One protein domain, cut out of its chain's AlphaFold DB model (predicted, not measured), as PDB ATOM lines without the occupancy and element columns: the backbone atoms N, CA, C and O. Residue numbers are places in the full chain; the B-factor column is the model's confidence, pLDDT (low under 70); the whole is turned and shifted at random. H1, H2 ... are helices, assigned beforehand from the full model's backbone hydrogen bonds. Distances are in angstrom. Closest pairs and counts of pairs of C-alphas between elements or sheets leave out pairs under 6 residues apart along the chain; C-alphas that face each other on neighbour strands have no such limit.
ATOM      1  N   ASN A  33      -1.556   6.154 -32.815       90.20
ATOM      2  CA  ASN A  33      -2.649   5.975 -31.874       90.20
ATOM      3  C   ASN A  33      -3.765   5.097 -32.483       90.20
ATOM      4  O   ASN A  33      -4.384   5.504 -33.473       90.20
ATOM      5  N   PRO A  34      -4.094   3.932 -31.885       93.61
ATOM      6  CA  PRO A  34      -5.202   3.090 -32.340       93.61
ATOM      7  C   PRO A  34      -6.538   3.838 -32.456       93.61
ATOM      8  O   PRO A  34      -7.326   3.550 -33.351       93.61
ATOM      9  N   ILE A  35      -6.793   4.818 -31.584       93.92
ATOM     10  CA  ILE A  35      -8.048   5.586 -31.577       93.92
ATOM     11  C   ILE A  35      -8.166   6.444 -32.844       93.92
ATOM     12  O   ILE A  35      -9.238   6.544 -33.442       93.92
ATOM     13  N   GLU A  36      -7.060   7.046 -33.284       92.46
ATOM     14  CA  GLU A  36      -7.036   7.861 -34.501       92.46
ATOM     15  C   GLU A  36      -7.215   6.991 -35.747       92.46
ATOM     16  O   GLU A  36      -8.010   7.331 -36.624       92.46
ATOM     17  N   ILE A  37      -6.557   5.826 -35.790       94.54
ATOM     18  CA  ILE A  37      -6.721   4.856 -36.881       94.54
ATOM     19  C   ILE A  37      -8.174   4.374 -36.960       94.54
ATOM     20  O   ILE A  37      -8.758   4.372 -38.045       94.54
ATOM     21  N   GLU A  38      -8.786   4.004 -35.832       95.65
ATOM     22  CA  GLU A  38     -10.193   3.590 -35.792       95.65
ATOM     23  C   GLU A  38     -11.120   4.699 -36.305       95.65
ATOM     24  O   GLU A  38     -12.001   4.434 -37.126       95.65
ATOM     25  N   SER A  39     -10.888   5.944 -35.881       94.51
ATOM     26  CA  SER A  39     -11.648   7.105 -36.355       94.51
ATOM     27  C   SER A  39     -11.552   7.259 -37.873       94.51
ATOM     28  O   SER A  39     -12.578   7.395 -38.546       94.51
ATOM     29  N   VAL A  40     -10.348   7.151 -38.448       94.14
ATOM     30  CA  VAL A  40     -10.155   7.176 -39.908       94.14
ATOM     31  C   VAL A  40     -10.950   6.052 -40.575       94.14
ATOM     32  O   VAL A  40     -11.702   6.320 -41.513       94.14
ATOM     33  N   LEU A  41     -10.860   4.816 -40.077       94.80
ATOM     34  CA  LEU A  41     -11.585   3.670 -40.640       94.80
ATOM     35  C   LEU A  41     -13.109   3.869 -40.607       94.80
ATOM     36  O   LEU A  41     -13.782   3.651 -41.618       94.80
ATOM     37  N   LEU A  42     -13.659   4.315 -39.475       95.19
ATOM     38  CA  LEU A  42     -15.099   4.539 -39.312       95.19
ATOM     39  C   LEU A  42     -15.602   5.715 -40.156       95.19
ATOM     40  O   LEU A  42     -16.656   5.602 -40.785       95.19
ATOM     41  N   ASN A  43     -14.835   6.802 -40.243       94.86
ATOM     42  CA  ASN A  43     -15.159   7.940 -41.106       94.86
ATOM     43  C   ASN A  43     -15.135   7.541 -42.586       94.86
ATOM     44  O   ASN A  43     -16.029   7.916 -43.348       94.86
ATOM     45  N   ARG A  44     -14.163   6.714 -43.000       93.88
ATOM     46  CA  ARG A  44     -14.120   6.162 -44.363       93.88
ATOM     47  C   ARG A  44     -15.305   5.245 -44.644       93.88
ATOM     48  O   ARG A  44     -15.909   5.363 -45.709       93.88
ATOM     49  N   LEU A  45     -15.685   4.390 -43.695       93.99
ATOM     50  CA  LEU A  45     -16.874   3.546 -43.820       93.99
ATOM     51  C   LEU A  45     -18.157   4.382 -43.944       93.99
ATOM     52  O   LEU A  45     -19.024   4.055 -44.753       93.99
ATOM     53  N   ALA A  46     -18.276   5.465 -43.174       93.63
ATOM     54  CA  ALA A  46     -19.411   6.380 -43.254       93.63
ATOM     55  C   ALA A  46     -19.464   7.118 -44.603       93.63
ATOM     56  O   ALA A  46     -20.535   7.220 -45.194       93.63
ATOM     57  N   SER A  47     -18.312   7.571 -45.113       93.97
ATOM     58  CA  SER A  47     -18.204   8.276 -46.397       93.97
ATOM     59  C   SER A  47     -18.522   7.384 -47.604       93.97
ATOM     60  O   SER A  47     -19.182   7.840 -48.533       93.97
ATOM     61  N   VAL A  48     -18.079   6.120 -47.598       93.73
ATOM     62  CA  VAL A  48     -18.377   5.150 -48.673       93.73
ATOM     63  C   VAL A  48     -19.807   4.606 -48.565       93.73
ATOM     64  O   VAL A  48     -20.438   4.301 -49.576       93.73
ATOM     65  N   GLY A  49     -20.324   4.492 -47.341       94.19
ATOM     66  CA  GLY A  49     -21.627   3.914 -47.036       94.19
ATOM     67  C   GLY A  49     -21.548   2.415 -46.731       94.19
ATOM     68  O   GLY A  49     -20.869   1.645 -47.411       94.19
ATOM     69  N   GLN A  50     -22.291   1.982 -45.707       94.05
ATOM     70  CA  GLN A  50     -22.277   0.592 -45.227       94.05
ATOM     71  C   GLN A  50     -22.747  -0.403 -46.287       94.05
ATOM     72  O   GLN A  50     -22.162  -1.475 -46.387       94.05
ATOM     73  N   LYS A  51     -23.756  -0.045 -47.088       94.37
ATOM     74  CA  LYS A  51     -24.262  -0.882 -48.181       94.37
ATOM     75  C   LYS A  51     -23.199  -1.137 -49.253       94.37
ATOM     76  O   LYS A  51     -22.938  -2.288 -49.574       94.37
ATOM     77  N   SER A  52     -22.540  -0.084 -49.738       95.52
ATOM     78  CA  SER A  52     -21.463  -0.193 -50.736       95.52
ATOM     79  C   SER A  52     -20.283  -1.011 -50.200       95.52
ATOM     80  O   SER A  52     -19.788  -1.925 -50.856       95.52
ATOM     81  N   TYR A  53     -19.890  -0.761 -48.946       95.58
ATOM     82  CA  TYR A  53     -18.871  -1.560 -48.268       95.58
ATOM     83  C   TYR A  53     -19.281  -3.037 -48.113       95.58
ATOM     84  O   TYR A  53     -18.460  -3.926 -48.328       95.58
ATOM     85  N   ALA A  54     -20.542  -3.311 -47.761       96.10
ATOM     86  CA  ALA A  54     -21.083  -4.661 -47.613       96.10
ATOM     87  C   ALA A  54     -21.057  -5.431 -48.942       96.10
ATOM     88  O   ALA A  54     -20.541  -6.548 -48.990       96.10
ATOM     89  N   GLU A  55     -21.546  -4.800 -50.015       95.85
ATOM     90  CA  GLU A  55     -21.530  -5.336 -51.379       95.85
ATOM     91  C   GLU A  55     -20.097  -5.653 -51.828       95.85
ATOM     92  O   GLU A  55     -19.831  -6.763 -52.287       95.85
ATOM     93  N   HIS A  56     -19.152  -4.732 -51.606       95.60
ATOM     94  CA  HIS A  56     -17.741  -4.936 -51.944       95.60
ATOM     95  C   HIS A  56     -17.088  -6.080 -51.148       95.60
ATOM     96  O   HIS A  56     -16.244  -6.804 -51.669       95.60
ATOM     97  N   MET A  57     -17.451  -6.246 -49.875       95.35
ATOM     98  CA  MET A  57     -16.890  -7.286 -49.001       95.35
ATOM     99  C   MET A  57     -17.605  -8.641 -49.120       95.35
ATOM    100  O   MET A  57     -17.193  -9.594 -48.459       95.35
ATOM    101  N   GLY A  58     -18.675  -8.739 -49.918       95.74
ATOM    102  CA  GLY A  58     -19.473  -9.962 -50.049       95.74
ATOM    103  C   GLY A  58     -20.219 -10.350 -48.766       95.74
ATOM    104  O   GLY A  58     -20.421 -11.533 -48.502       95.74
ATOM    105  N   ILE A  59     -20.602  -9.368 -47.943       95.71
ATOM    106  CA  ILE A  59     -21.320  -9.573 -46.673       95.71
ATOM    107  C   ILE A  59     -22.630  -8.781 -46.647       95.71
ATOM    108  O   ILE A  59     -22.858  -7.899 -47.467       95.71
ATOM    109  N   SER A  60     -23.509  -9.066 -45.683       94.72
ATOM    110  CA  SER A  60     -24.726  -8.270 -45.492       94.72
ATOM    111  C   SER A  60     -24.439  -6.945 -44.780       94.72
ATOM    112  O   SER A  60     -23.557  -6.858 -43.924       94.72
ATOM    113  N   GLU A  61     -25.262  -5.926 -45.034       93.62
ATOM    114  CA  GLU A  61     -25.203  -4.648 -44.307       93.62
ATOM    115  C   GLU A  61     -25.376  -4.836 -42.785       93.62
ATOM    116  O   GLU A  61     -24.683  -4.214 -41.979       93.62
ATOM    117  N   SER A  62     -26.219  -5.788 -42.370       94.04
ATOM    118  CA  SER A  62     -26.376  -6.160 -40.957       94.04
ATOM    119  C   SER A  62     -25.097  -6.736 -40.338       94.04
ATOM    120  O   SER A  62     -24.845  -6.535 -39.149       94.04
ATOM    121  N   THR A  63     -24.258  -7.411 -41.129       94.96
ATOM    122  CA  THR A  63     -22.943  -7.898 -40.686       94.96
ATOM    123  C   THR A  63     -21.978  -6.734 -40.477       94.96
ATOM    124  O   THR A  63     -21.254  -6.721 -39.485       94.96
ATOM    125  N   VAL A  64     -22.005  -5.716 -41.344       94.48
ATOM    126  CA  VAL A  64     -21.199  -4.490 -41.177       94.48
ATOM    127  C   VAL A  64     -21.572  -3.759 -39.889       94.48
ATOM    128  O   VAL A  64     -20.694  -3.375 -39.117       94.48
ATOM    129  N   SER A  65     -22.872  -3.601 -39.627       93.70
ATOM    130  CA  SER A  65     -23.360  -2.971 -38.396       93.70
ATOM    131  C   SER A  65     -22.901  -3.729 -37.148       93.70
ATOM    132  O   SER A  65     -22.367  -3.130 -36.212       93.70
ATOM    133  N   ARG A  66     -23.008  -5.061 -37.174       95.67
ATOM    134  CA  ARG A  66     -22.558  -5.929 -36.082       95.67
ATOM    135  C   ARG A  66     -21.053  -5.830 -35.835       95.67
ATOM    136  O   ARG A  66     -20.652  -5.638 -34.697       95.67
ATOM    137  N   ARG A  67     -20.234  -5.840 -36.895       94.75
ATOM    138  CA  ARG A  67     -18.773  -5.658 -36.797       94.75
ATOM    139  C   ARG A  67     -18.396  -4.360 -36.084       94.75
ATOM    140  O   ARG A  67     -17.473  -4.361 -35.274       94.75
ATOM    141  N   LYS A  68     -19.112  -3.260 -36.352       92.58
ATOM    142  CA  LYS A  68     -18.903  -2.001 -35.617       92.58
ATOM    143  C   LYS A  68     -19.200  -2.164 -34.125       92.58
ATOM    144  O   LYS A  68     -18.390  -1.744 -33.311       92.58
ATOM    145  N   ALA A  69     -20.327  -2.787 -33.778       92.83
ATOM    146  CA  ALA A  69     -20.729  -2.993 -32.385       92.83
ATOM    147  C   ALA A  69     -19.796  -3.952 -31.619       92.83
ATOM    148  O   ALA A  69     -19.555  -3.760 -30.433       92.83
ATOM    149  N   GLU A  70     -19.241  -4.955 -32.300       94.93
ATOM    150  CA  GLU A  70     -18.312  -5.945 -31.735       94.93
ATOM    151  C   GLU A  70     -16.856  -5.442 -31.656       94.93
ATOM    152  O   GLU A  70     -15.963  -6.187 -31.260       94.93
ATOM    153  N   GLY A  71     -16.585  -4.188 -32.040       94.69
ATOM    154  CA  GLY A  71     -15.243  -3.605 -31.958       94.69
ATOM    155  C   GLY A  71     -14.262  -4.127 -33.013       94.69
ATOM    156  O   GLY A  71     -13.051  -4.045 -32.817       94.69
ATOM    157  N   TYR A  72     -14.752  -4.639 -34.149       96.43
ATOM    158  CA  TYR A  72     -13.911  -5.128 -35.250       96.43
ATOM    159  C   TYR A  72     -12.910  -4.066 -35.735       96.43
ATOM    160  O   TYR A  72     -11.724  -4.353 -35.888       96.43
ATOM    161  N   PHE A  73     -13.372  -2.826 -35.934       95.64
ATOM    162  CA  PHE A  73     -12.518  -1.719 -36.379       95.64
ATOM    163  C   PHE A  73     -11.528  -1.282 -35.296       95.64
ATOM    164  O   PHE A  73     -10.381  -0.989 -35.622       95.64
ATOM    165  N   CYS A  74     -11.922  -1.328 -34.021       96.16
ATOM    166  CA  CYS A  74     -11.026  -1.089 -32.891       96.16
ATOM    167  C   CYS A  74      -9.884  -2.119 -32.843       96.16
ATOM    168  O   CYS A  74      -8.717  -1.758 -32.693       96.16
ATOM    169  N   ASN A  75     -10.196  -3.408 -33.011       96.84
ATOM    170  CA  ASN A  75      -9.188  -4.472 -33.019       96.84
ATOM    171  C   ASN A  75      -8.242  -4.341 -34.218       96.84
ATOM    172  O   ASN A  75      -7.028  -4.366 -34.036       96.84
ATOM    173  N   MET A  76      -8.783  -4.082 -35.412       96.31
ATOM    174  CA  MET A  76      -7.983  -3.792 -36.604       96.31
ATOM    175  C   MET A  76      -7.062  -2.586 -36.390       96.31
ATOM    176  O   MET A  76      -5.888  -2.630 -36.743       96.31
ATOM    177  N   ALA A  77      -7.562  -1.514 -35.774       96.44
ATOM    178  CA  ALA A  77      -6.767  -0.328 -35.495       96.44
ATOM    179  C   ALA A  77      -5.627  -0.596 -34.501       96.44
ATOM    180  O   ALA A  77      -4.523  -0.085 -34.683       96.44
ATOM    181  N   LYS A  78      -5.858  -1.438 -33.483       96.31
ATOM    182  CA  LYS A  78      -4.809  -1.891 -32.555       96.31
ATOM    183  C   LYS A  78      -3.744  -2.727 -33.257       96.31
ATOM    184  O   LYS A  78      -2.563  -2.523 -32.996       96.31
ATOM    185  N   GLU A  79      -4.144  -3.633 -34.147       96.84
ATOM    186  CA  GLU A  79      -3.210  -4.437 -34.943       96.84
ATOM    187  C   GLU A  79      -2.357  -3.554 -35.860       96.84
ATOM    188  O   GLU A  79      -1.132  -3.668 -35.858       96.84
ATOM    189  N   LEU A  80      -2.980  -2.617 -36.585       96.04
ATOM    190  CA  LEU A  80      -2.269  -1.656 -37.433       96.04
ATOM    191  C   LEU A  80      -1.286  -0.809 -36.621       96.04
ATOM    192  O   LEU A  80      -0.130  -0.667 -37.020       96.04
ATOM    193  N   ALA A  81      -1.710  -0.314 -35.456       94.33
ATOM    194  CA  ALA A  81      -0.848   0.459 -34.573       94.33
ATOM    195  C   ALA A  81       0.350  -0.353 -34.065       94.33
ATOM    196  O   ALA A  81       1.480   0.133 -34.097       94.33
ATOM    197  N   PHE A  82       0.120  -1.602 -33.649       93.85
ATOM    198  CA  PHE A  82       1.177  -2.511 -33.204       93.85
ATOM    199  C   PHE A  82       2.202  -2.798 -34.308       93.85
ATOM    200  O   PHE A  82       3.401  -2.855 -34.041       93.85
ATOM    201  N   LEU A  83       1.744  -2.924 -35.556       95.16
ATOM    202  CA  LEU A  83       2.600  -3.114 -36.732       95.16
ATOM    203  C   LEU A  83       3.284  -1.822 -37.213       95.16
ATOM    204  O   LEU A  83       4.027  -1.853 -38.193       95.16
ATOM    205  N   GLY A  84       3.040  -0.685 -36.558       90.97
ATOM    206  CA  GLY A  84       3.593   0.606 -36.955       90.97
ATOM    207  C   GLY A  84       2.988   1.172 -38.246       90.97
ATOM    208  O   GLY A  84       3.611   2.004 -38.908       90.97
ATOM    209  N   ILE A  85       1.788   0.722 -38.622       91.25
ATOM    210  CA  ILE A  85       1.087   1.140 -39.838       91.25
ATOM    211  C   ILE A  85       0.120   2.271 -39.498       91.25
ATOM    212  O   ILE A  85      -0.774   2.132 -38.667       91.25
ATOM    213  N   GLN A  86       0.273   3.389 -40.200       86.28
ATOM    214  CA  GLN A  86      -0.664   4.504 -40.134       86.28
ATOM    215  C   GLN A  86      -1.736   4.368 -41.213       86.28
ATOM    216  O   GLN A  86      -1.456   3.952 -42.338       86.28
ATOM    217  N   ALA A  87      -2.957   4.770 -40.875       88.70
ATOM    218  CA  ALA A  87      -4.038   4.944 -41.830       88.70
ATOM    219  C   ALA A  87      -4.225   6.440 -42.096       88.70
ATOM    220  O   ALA A  87      -4.382   7.223 -41.162       88.70
ATOM    221  N   ALA A  88      -4.238   6.826 -43.367       88.55
ATOM    222  CA  ALA A  88      -4.540   8.184 -43.795       88.55
ATOM    223  C   ALA A  88      -5.710   8.146 -44.790       88.55
ATOM    224  O   ALA A  88      -5.824   7.183 -45.558       88.55
ATOM    225  N   PRO A  89      -6.607   9.145 -44.779       87.80
ATOM    226  CA  PRO A  89      -7.673   9.210 -45.765       87.80
ATOM    227  C   PRO A  89      -7.094   9.516 -47.165       87.80
ATOM    228  O   PRO A  89      -5.978  10.027 -47.264       87.80
ATOM    229  N   PRO A  90      -7.805   9.193 -48.261       88.09
ATOM    230  CA  PRO A  90      -7.257   9.270 -49.621       88.09
ATOM    231  C   PRO A  90      -6.857  10.685 -50.067       88.09
ATOM    232  O   PRO A  90      -6.025  10.835 -50.955       88.09
ATOM    233  N   GLU A  91      -7.439  11.718 -49.466       88.68
ATOM    234  CA  GLU A  91      -7.085  13.121 -49.684       88.68
ATOM    235  C   GLU A  91      -5.778  13.550 -48.992       88.68
ATOM    236  O   GLU A  91      -5.258  14.629 -49.281       88.68
ATOM    237  N   ALA A  92      -5.233  12.736 -48.082       87.72
ATOM    238  CA  ALA A  92      -3.978  13.035 -47.405       87.72
ATOM    239  C   ALA A  92      -2.775  12.786 -48.326       87.72
ATOM    240  O   ALA A  92      -2.660  11.750 -48.980       87.72
ATOM    241  N   VAL A  93      -1.827  13.724 -48.325       85.52
ATOM    242  CA  VAL A  93      -0.568  13.591 -49.065       85.52
ATOM    243  C   VAL A  93       0.486  12.967 -48.157       85.52
ATOM    244  O   VAL A  93       0.871  13.550 -47.143       85.52
ATOM    245  N   LEU A  94       0.985  11.790 -48.536       84.22
ATOM    246  CA  LEU A  94       2.108  11.150 -47.857       84.22
ATOM    247  C   LEU A  94       3.419  11.745 -48.364       84.22
ATOM    248  O   LEU A  94       3.773  11.611 -49.534       84.22
ATOM    249  N   VAL A  95       4.152  12.390 -47.464       84.76
ATOM    250  CA  VAL A  95       5.468  12.961 -47.752       84.76
ATOM    251  C   VAL A  95       6.539  12.279 -46.915       84.76
ATOM    252  O   VAL A  95       6.285  11.808 -45.806       84.76
ATOM    253  N   SER A  96       7.765  12.230 -47.434       85.89
ATOM    254  CA  SER A  96       8.898  11.768 -46.635       85.89
ATOM    255  C   SER A  96       9.220  12.781 -45.533       85.89
ATOM    256  O   SER A  96       9.031  13.988 -45.704       85.89
ATOM    257  N   ARG A  97       9.788  12.304 -44.420       81.84
ATOM    258  CA  ARG A  97      10.276  13.178 -43.340       81.84
ATOM    259  C   ARG A  97      11.257  14.231 -43.863       81.84
ATOM    260  O   ARG A  97      11.175  15.391 -43.470       81.84
ATOM    261  N   ASN A  98      12.145  13.841 -44.777       84.92
ATOM    262  CA  ASN A  98      13.133  14.746 -45.367       84.92
ATOM    263  C   ASN A  98      12.467  15.853 -46.188       84.92
ATOM    264  O   ASN A  98      12.890  17.003 -46.113       84.92
ATOM    265  N   TYR A  99      11.414  15.518 -46.938       90.13
ATOM    266  CA  TYR A  99      10.653  16.513 -47.686       90.13
ATOM    267  C   TYR A  99       9.940  17.489 -46.746       90.13
ATOM    268  O   TYR A  99      10.078  18.695 -46.921       90.13
ATOM    269  N   LEU A 100       9.255  16.984 -45.712       87.03
ATOM    270  CA  LEU A 100       8.590  17.835 -44.721       87.03
ATOM    271  C   LEU A 100       9.591  18.778 -44.035       87.03
ATOM    272  O   LEU A 100       9.368  19.983 -43.989       87.03
ATOM    273  N   THR A 101      10.742  18.247 -43.613       85.82
ATOM    274  CA  THR A 101      11.831  19.031 -43.004       85.82
ATOM    275  C   THR A 101      12.339  20.120 -43.954       85.82
ATOM    276  O   THR A 101      12.558  21.256 -43.539       85.82
ATOM    277  N   ALA A 102      12.512  19.808 -45.242       88.92
ATOM    278  CA  ALA A 102      12.947  20.786 -46.236       88.92
ATOM    279  C   ALA A 102      11.923  21.918 -46.419       88.92
ATOM    280  O   ALA A 102      12.308  23.085 -46.497       88.92
ATOM    281  N   VAL A 103      10.628  21.587 -46.443       90.59
ATOM    282  CA  VAL A 103       9.545  22.578 -46.525       90.59
ATOM    283  C   VAL A 103       9.497  23.450 -45.270       90.59
ATOM    284  O   VAL A 103       9.368  24.665 -45.394       90.59
ATOM    285  N   GLU A 104       9.671  22.878 -44.075       87.55
ATOM    286  CA  GLU A 104       9.757  23.647 -42.824       87.55
ATOM    287  C   GLU A 104      10.937  24.629 -42.829       87.55
ATOM    288  O   GLU A 104      10.773  25.791 -42.455       87.55
ATOM    289  N   ILE A 105      12.114  24.190 -43.295       89.66
ATOM    290  CA  ILE A 105      13.298  25.052 -43.436       89.66
ATOM    291  C   ILE A 105      13.021  26.197 -44.418       89.66
ATOM    292  O   ILE A 105      13.354  27.348 -44.133       89.66
ATOM    293  N   LEU A 106      12.405  25.897 -45.567       92.65
ATOM    294  CA  LEU A 106      12.043  26.908 -46.563       92.65
ATOM    295  C   LEU A 106      11.026  27.912 -46.010       92.65
ATOM    296  O   LEU A 106      11.178  29.113 -46.229       92.65
ATOM    297  N   ALA A 107      10.020  27.443 -45.270       91.33
ATOM    298  CA  ALA A 107       9.027  28.305 -44.639       91.33
ATOM    299  C   ALA A 107       9.662  29.228 -43.588       91.33
ATOM    300  O   ALA A 107       9.380  30.426 -43.577       91.33
ATOM    301  N   ASP A 108      10.565  28.710 -42.750       89.08
ATOM    302  CA  ASP A 108      11.287  29.514 -41.757       89.08
ATOM    303  C   ASP A 108      12.181  30.576 -42.423       89.08
ATOM    304  O   ASP A 108      12.173  31.743 -42.022       89.08
ATOM    305  N   ALA A 109      12.888  30.206 -43.497       90.17
ATOM    306  CA  ALA A 109      13.668  31.146 -44.299       90.17
ATOM    307  C   ALA A 109      12.784  32.243 -44.925       90.17
ATOM    308  O   ALA A 109      13.140  33.421 -44.867       90.17
ATOM    309  N   GLY A 110      11.616  31.875 -45.461       90.55
ATOM    310  CA  GLY A 110      10.638  32.817 -46.009       90.55
ATOM    311  C   GLY A 110      10.093  33.791 -44.960       90.55
ATOM    312  O   GLY A 110      10.077  34.997 -45.195       90.55
ATOM    313  N   LEU A 111       9.732  33.302 -43.768       91.10
ATOM    314  CA  LEU A 111       9.281  34.158 -42.661       91.10
ATOM    315  C   LEU A 111      10.375  35.121 -42.186       91.10
ATOM    316  O   LEU A 111      10.085  36.276 -41.871       91.10
ATOM    317  N   LYS A 112      11.634  34.668 -42.130       89.50
ATOM    318  CA  LYS A 112      12.780  35.533 -41.807       89.50
ATOM    319  C   LYS A 112      12.976  36.620 -42.862       89.50
ATOM    320  O   LYS A 112      13.218  37.764 -42.490       89.50
TER     321      LYS A 112
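AT A GLANCE: This is residues 33 to 112 of the 124 residues of a protein of Salmonella typhimurium (strain LT2 / SGSC1412 / ATCC 700720) (UniProt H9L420). H1 and H4 make a V closed by H2 and H3; residues 91 to 112, with H5, stick out. The printed part, 80 residues with five named helices H1 to H5, is all helix. It is only just extended, close to loose, with radius of gyration of the C-alphas 17.6 A, spanning 57 by 25 by 17 A.

HOW THE PARTS SIT: H1, residues 34 to 48, touches H4, residues 72 to 82, at a steep tilt of 47 degrees, closest C-alphas Pro 34 and Ala 77, 4.9 A. H2, residues 50 to 57, touches H3, residues 61 to 69, closest C-alphas Ala 54 and Glu 61, 5.3 A. H5, residues 97 to 112, touches no helix. In each helix every O i to N i+4 pair is within hydrogen-bond range.

IN THESE COORDINATES: Find C-alpha 34 at (-5.202, 3.090, -32.340), where H1, 21.1 A long, begins. H5, 22.5 A long, ends at C-alpha 112, (12.780, 35.533, -41.807).

THE WHOLE: The link H4 to H5 is long; the printed part has no cut and no pLDDT under 70.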